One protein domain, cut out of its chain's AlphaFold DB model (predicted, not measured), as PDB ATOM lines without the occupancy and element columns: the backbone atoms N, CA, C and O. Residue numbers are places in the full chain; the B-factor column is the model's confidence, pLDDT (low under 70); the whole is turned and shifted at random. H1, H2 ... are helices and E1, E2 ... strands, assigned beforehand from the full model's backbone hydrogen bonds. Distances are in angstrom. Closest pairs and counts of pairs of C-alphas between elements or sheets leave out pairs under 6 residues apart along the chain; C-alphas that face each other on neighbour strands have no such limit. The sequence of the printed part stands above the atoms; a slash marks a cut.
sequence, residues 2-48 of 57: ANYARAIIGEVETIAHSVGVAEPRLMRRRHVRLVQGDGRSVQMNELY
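What this domain is: This is residues 2 to 48 of the 57 residues of an uncharacterized protein of Rhodobacteraceae bacterium HLUCCA24 (UniProt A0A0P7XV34). What is the main picture? A small two-stranded hairpin, E1 and E2, with the short helix H2 at one end, makes one head of an elongated model, and the long helix H1 makes the other arm. Between them runs a stretch with no named element, residues 19 to 32, which turns back beside the end of H1 and then crosses to the hairpin; residues 2 to 8 of H1 stick out. What is it made of, and how large is it? The printed part has 47 residues with named elements in the order H1, E1, E2, H2; the sheet is E1 - E2, antiparallel, and the class is mixed, helices and strands. It is loose, with a radius of gyration of the C-alphas of 13.1 A, and spans 39 by 21 by 17 A.

How they stand to each other: How do the two strands stand to each other? E1, residues 33 to 35, and E2, residues 41 to 43, are antiparallel neighbours and a hairpin, with 149 degrees between their directions. C-alphas 33 and 43 face each other at 4.3 A; N 34 and O 42 at 2.8 A, and N 42 and O 34 at 2.9 A, are within hydrogen-bond range. Where are the helices? H2, residues 44 to 47, follows E2 by a tight link with 0 residues between them; its closest C-alphas to E1 are Met 44 and Arg 33, 5.5 A apart. H1, residues 2 to 18, is apart from E2 and from H2. What do the helix backbones show? In H1 every O i to N i+4 pair is within hydrogen-bond range; H2 is too short for such a pair, and its 1 pair of O i and N i+3 is within range.

Where its parts are: Where is the sheet? E1 runs from C-alpha 33 at (148.966, 148.098, 209.648) to C-alpha 35, 6.7 A, and E2 from C-alpha 41 to C-alpha 43, 6.8 A. Where do the helices begin and end? H1 begins at C-alpha 2 at (119.966, 152.424, 218.335) and measures 25.1 A to C-alpha 18. H2 measures 5.2 A and ends at C-alpha 47 at (154.700, 144.362, 216.759).

The domain as a whole: How far does it reach? The two C-alphas farthest apart, those of Ala 2 and Asp 38, are 39.5 A apart. Which links are long? The link from H1 to E1 has 14 residues and is long; that from E1 to E2 is tight. Is it whole and confident? The printed part has no cut, its mean pLDDT is 93.0, and no printed residue is under 70.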
ATOM      1  N   ALA A   2     119.916 153.614 219.203       78.56
ATOM      2  CA  ALA A   2     119.966 152.424 218.335       78.56
ATOM      3  C   ALA A   2     120.493 152.676 216.901       78.56
ATOM      4  O   ALA A   2     121.184 151.828 216.347       78.56
ATOM      5  N   ASN A   3     120.211 153.844 216.310       86.44
ATOM      6  CA  ASN A   3     120.640 154.145 214.937       86.44
ATOM      7  C   ASN A   3     122.153 154.365 214.819       86.44
ATOM      8  O   ASN A   3     122.747 153.930 213.841       86.44
ATOM      9  N   TYR A   4     122.777 154.974 215.832       89.38
ATOM     10  CA  TYR A   4     124.228 155.168 215.861       89.38
ATOM     11  C   TYR A   4     124.960 153.823 215.905       89.38
ATOM     12  O   TYR A   4     125.832 153.565 215.087       89.38
ATOM     13  N   ALA A   5     124.533 152.924 216.800       89.44
ATOM     14  CA  ALA A   5     125.120 151.590 216.896       89.44
ATOM     15  C   ALA A   5     124.987 150.800 215.581       89.44
ATOM     16  O   ALA A   5     125.945 150.168 215.151       89.44
ATOM     17  N   ARG A   6     123.826 150.871 214.911       90.94
ATOM     18  CA  ARG A   6     123.605 150.211 213.612       90.94
ATOM     19  C   ARG A   6     124.499 150.762 212.501       90.94
ATOM     20  O   ARG A   6     125.025 149.975 211.725       90.94
ATOM     21  N   ALA A   7     124.678 152.082 212.443       94.12
ATOM     22  CA  ALA A   7     125.549 152.712 211.453       94.12
ATOM     23  C   ALA A   7     127.011 152.276 211.635       94.12
ATOM     24  O   ALA A   7     127.626 151.796 210.688       94.12
ATOM     25  N   ILE A   8     127.519 152.329 212.873       93.62
ATOM     26  CA  ILE A   8     128.886 151.895 213.194       93.62
ATOM     27  C   ILE A   8     129.105 150.421 212.831       93.62
ATOM     28  O   ILE A   8     130.140 150.081 212.269       93.62
ATOM     29  N   ILE A   9     128.140 149.537 213.108       92.12
ATOM     30  CA  ILE A   9     128.262 148.117 212.743       92.12
ATOM     31  C   ILE A   9     128.430 147.953 211.226       92.12
ATOM     32  O   ILE A   9     129.358 147.267 210.805       92.12
ATOM     33  N   GLY A  10     127.600 148.618 210.415       93.44
ATOM     34  CA  GLY A  10     127.678 148.526 208.951       93.44
ATOM     35  C   GLY A  10     128.988 149.073 208.367       93.44
ATOM     36  O   GLY A  10     129.561 148.489 207.444       93.44
ATOM     37  N   GLU A  11     129.514 150.161 208.930       95.31
ATOM     38  CA  GLU A  11     130.824 150.695 208.536       95.31
ATOM     39  C   GLU A  11     131.957 149.710 208.857       95.31
ATOM     40  O   GLU A  11     132.817 149.446 208.013       95.31
ATOM     41  N   VAL A  12     131.941 149.102 210.048       95.00
ATOM     42  CA  VAL A  12     132.965 148.123 210.440       95.00
ATOM     43  C   VAL A  12     132.848 146.834 209.612       95.00
ATOM     44  O   VAL A  12     133.869 146.248 209.248       95.00
ATOM     45  N   GLU A  13     131.637 146.401 209.255       95.75
ATOM     46  CA  GLU A  13     131.412 145.289 208.319       95.75
ATOM     47  C   GLU A  13     132.009 145.575 206.938       95.75
ATOM     48  O   GLU A  13     132.677 144.714 206.362       95.75
ATOM     49  N   THR A  14     131.847 146.804 206.444       95.94
ATOM     50  CA  THR A  14     132.434 147.240 205.170       95.94
ATOM     51  C   THR A  14     133.960 147.137 205.210       95.94
ATOM     52  O   THR A  14     134.567 146.564 204.303       95.94
ATOM     53  N   ILE A  15     134.590 147.603 206.295       95.06
ATOM     54  CA  ILE A  15     136.043 147.489 206.499       95.06
ATOM     55  C   ILE A  15     136.480 146.019 206.542       95.06
ATOM     56  O   ILE A  15     137.475 145.656 205.912       95.06
ATOM     57  N   ALA A  16     135.748 145.163 207.263       95.31
ATOM     58  CA  ALA A  16     136.064 143.741 207.374       95.31
ATOM     59  C   ALA A  16     136.069 143.052 206.000       95.31
ATOM     60  O   ALA A  16     137.009 142.316 205.684       95.31
ATOM     61  N   HIS A  17     135.082 143.359 205.154       95.06
ATOM     62  CA  HIS A  17     135.018 142.850 203.788       95.06
ATOM     63  C   HIS A  17     136.223 143.298 202.949       95.06
ATOM     64  O   HIS A  17     136.835 142.475 202.267       95.06
ATOM     65  N   SER A  18     136.630 144.570 203.054       94.88
ATOM     66  CA  SER A  18     137.794 145.104 202.328       94.88
ATOM     67  C   SER A  18     139.106 144.379 202.651       94.88
ATOM     68  O   SER A  18     139.985 144.305 201.796       94.88
ATOM     69  N   VAL A  19     139.250 143.824 203.860       93.44
ATOM     70  CA  VAL A  19     140.444 143.063 204.277       93.44
ATOM     71  C   VAL A  19     140.268 141.540 204.175       93.44
ATOM     72  O   VAL A  19     141.093 140.792 204.703       93.44
ATOM     73  N   GLY A  20     139.212 141.068 203.502       94.88
ATOM     74  CA  GLY A  20     138.968 139.644 203.245       94.88
ATOM     75  C   GLY A  20     138.450 138.861 204.454       94.88
ATOM     76  O   GLY A  20     138.699 137.662 204.572       94.88
ATOM     77  N   VAL A  21     137.758 139.526 205.380       95.44
ATOM     78  CA  VAL A  21     137.220 138.921 206.601       95.44
ATOM     79  C   VAL A  21     135.693 138.887 206.538       95.44
ATOM     80  O   VAL A  21     135.058 139.891 206.235       95.44
ATOM     81  N   ALA A  22     135.100 137.734 206.865       93.06
ATOM     82  CA  ALA A  22     133.652 137.521 206.777       93.06
ATOM     83  C   ALA A  22     132.826 138.347 207.782       93.06
ATOM     84  O   ALA A  22     131.679 138.672 207.508       93.06
ATOM     85  N   GLU A  23     133.391 138.682 208.945       93.50
ATOM     86  CA  GLU A  23     132.730 139.502 209.965       93.50
ATOM     87  C   GLU A  23     133.762 140.260 210.827       93.50
ATOM     88  O   GLU A  23     134.851 139.733 211.082       93.50
ATOM     89  N   PRO A  24     133.436 141.458 211.350       92.25
ATOM     90  CA  PRO A  24     134.362 142.296 212.124       92.25
ATOM     91  C   PRO A  24     135.137 141.580 213.235       92.25
ATOM     92  O   PRO A  24     136.346 141.753 213.389       92.25
ATOM     93  N   ARG A  25     134.455 140.716 213.992       92.94
ATOM     94  CA  ARG A  25     135.029 139.975 215.127       92.94
ATOM     95  C   ARG A  25     136.096 138.945 214.732       92.94
ATOM     96  O   ARG A  25     136.842 138.483 215.593       92.94
ATOM     97  N   LEU A  26     136.198 138.594 213.450       94.62
ATOM     98  CA  LEU A  26     137.238 137.704 212.930       94.62
ATOM     99  C   LEU A  26     138.498 138.453 212.476       94.62
ATOM    100  O   LEU A  26     139.482 137.809 212.094       94.62
ATOM    101  N   MET A  27     138.517 139.789 212.531       94.62
ATOM    102  CA  MET A  27     139.724 140.552 212.234       94.62
ATOM    103  C   MET A  27     140.848 140.179 213.211       94.62
ATOM    104  O   MET A  27     140.658 140.044 214.419       94.62
ATOM    105  N   ARG A  28     142.054 139.988 212.675       93.69
ATOM    106  CA  ARG A  28     143.270 139.649 213.418       93.69
ATOM    107  C   ARG A  28     144.342 140.686 213.112       93.69
ATOM    108  O   ARG A  28     144.268 141.386 212.108       93.69
ATOM    109  N   ARG A  29     145.398 140.714 213.927       94.00
ATOM    110  CA  ARG A  29     146.523 141.661 213.803       94.00
ATOM    111  C   ARG A  29     147.206 141.655 212.426       94.00
ATOM    112  O   ARG A  29     147.744 142.668 212.013       94.00
ATOM    113  N   ARG A  30     147.144 140.543 211.684       93.31
ATOM    114  CA  ARG A  30     147.661 140.449 210.304       93.31
ATOM    115  C   ARG A  30     146.879 141.289 209.279       93.31
ATOM    116  O   ARG A  30     147.399 141.544 208.204       93.31
ATOM    117  N   HIS A  31     145.646 141.695 209.592       94.44
ATOM    118  CA  HIS A  31     144.819 142.538 208.718       94.44
ATOM    119  C   HIS A  31     145.030 144.038 208.983       94.44
ATOM    120  O   HIS A  31     144.419 144.863 208.314       94.44
ATOM    121  N   VAL A  32     145.859 144.401 209.970       93.50
ATOM    122  CA  VAL A  32     146.035 145.785 210.425       93.50
ATOM    123  C   VAL A  32     147.484 146.213 210.229       93.50
ATOM    124  O   VAL A  32     148.412 145.511 210.640       93.50
ATOM    125  N   ARG A  33     147.680 147.398 209.646       94.31
ATOM    126  CA  ARG A  33     148.966 148.098 209.648       94.31
ATOM    127  C   ARG A  33     148.840 149.408 210.417       94.31
ATOM    128  O   ARG A  33     147.859 150.123 210.249       94.31
ATOM    129  N   LEU A  34     149.832 149.709 211.245       94.12
ATOM    130  CA  LEU A  34     149.904 150.927 212.046       94.12
ATOM    131  C   LEU A  34     150.886 151.898 211.394       94.12
ATOM    132  O   LEU A  34     152.020 151.517 211.094       94.12
ATOM    133  N   VAL A  35     150.443 153.136 211.173       95.00
ATOM    134  CA  VAL A  35     151.313 154.232 210.732       95.00
ATOM    135  C   VAL A  35     152.077 154.741 211.952       95.00
ATOM    136  O   VAL A  35     151.476 155.160 212.936       95.00
ATOM    137  N   GLN A  36     153.398 154.641 211.894       92.25
ATOM    138  CA  GLN A  36     154.322 155.068 212.936       92.25
ATOM    139  C   GLN A  36     154.670 156.556 212.773       92.25
ATOM    140  O   GLN A  36     154.456 157.147 211.714       92.25
ATOM    141  N   GLY A  37     155.236 157.166 213.819       92.88
ATOM    142  CA  GLY A  37     155.638 158.581 213.800       92.88
ATOM    143  C   GLY A  37     156.729 158.916 212.773       92.88
ATOM    144  O   GLY A  37     156.868 160.070 212.385       92.88
ATOM    145  N   ASP A  38     157.465 157.909 212.293       91.69
ATOM    146  CA  ASP A  38     158.455 158.018 211.215       91.69
ATOM    147  C   ASP A  38     157.836 157.887 209.804       91.69
ATOM    148  O   ASP A  38     158.553 157.807 208.807       91.69
ATOM    149  N   GLY A  39     156.502 157.836 209.710       92.00
ATOM    150  CA  GLY A  39     155.755 157.680 208.462       92.00
ATOM    151  C   GLY A  39     155.731 156.250 207.920       92.00
ATOM    152  O   GLY A  39     155.085 155.995 206.901       92.00
ATOM    153  N   ARG A  40     156.392 155.286 208.576       93.38
ATOM    154  CA  ARG A  40     156.367 153.889 208.137       93.38
ATOM    155  C   ARG A  40     155.070 153.219 208.556       93.38
ATOM    156  O   ARG A  40     154.571 153.390 209.663       93.38
ATOM    157  N   SER A  41     154.545 152.384 207.670       95.75
ATOM    158  CA  SER A  41     153.422 151.504 207.977       95.75
ATOM    159  C   SER A  41     153.959 150.129 208.365       95.75
ATOM    160  O   SER A  41     154.547 149.452 207.522       95.75
ATOM    161  N   VAL A  42     153.758 149.689 209.607       94.56
ATOM    162  CA  VAL A  42     154.238 148.389 210.125       94.56
ATOM    163  C   VAL A  42     153.049 147.472 210.403       94.56
ATOM    164  O   VAL A  42     152.009 147.942 210.867       94.56
ATOM    165  N   GLN A  43     153.157 146.171 210.114       94.06
ATOM    166  CA  GLN A  43     152.056 145.251 210.413       94.06
ATOM    167  C   GLN A  43     151.908 145.034 211.927       94.06
ATOM    168  O   GLN A  43     152.882 144.839 212.653       94.06
ATOM    169  N   MET A  44     150.669 145.008 212.422       94.50
ATOM    170  CA  MET A  44     150.399 144.883 213.858       94.50
ATOM    171  C   MET A  44     150.791 143.506 214.422       94.50
ATOM    172  O   MET A  44     151.108 143.395 215.603       94.50
ATOM    173  N   ASN A  45     150.781 142.447 213.609       93.25
ATOM    174  CA  ASN A  45     151.241 141.112 214.018       93.25
ATOM    175  C   ASN A  45     152.765 141.014 214.177       93.25
ATOM    176  O   ASN A  45     153.218 140.105 214.864       93.25
ATOM    177  N   GLU A  46     153.544 141.904 213.559       90.44
ATOM    178  CA  GLU A  46     154.995 141.970 213.770       90.44
ATOM    179  C   GLU A  46     155.318 142.625 215.112       90.44
ATOM    180  O   GLU A  46     156.191 142.155 215.834       90.44
ATOM    181  N   LEU A  47     154.564 143.669 215.475       90.25
ATOM    182  CA  LEU A  47     154.700 144.362 216.759       90.25
ATOM    183  C   LEU A  47     154.137 143.540 217.924       90.25
ATOM    184  O   LEU A  47     154.716 143.507 219.005       90.25
ATOM    185  N   TYR A  48     153.006 142.867 217.697       89.75
ATOM    186  CA  TYR A  48     152.306 142.067 218.699       89.75
ATOM    187  C   TYR A  48     151.995 140.670 218.153       89.75
ATOM    188  O   TYR A  48     150.854 140.385 217.754       89.75
TER     189      TYR A  48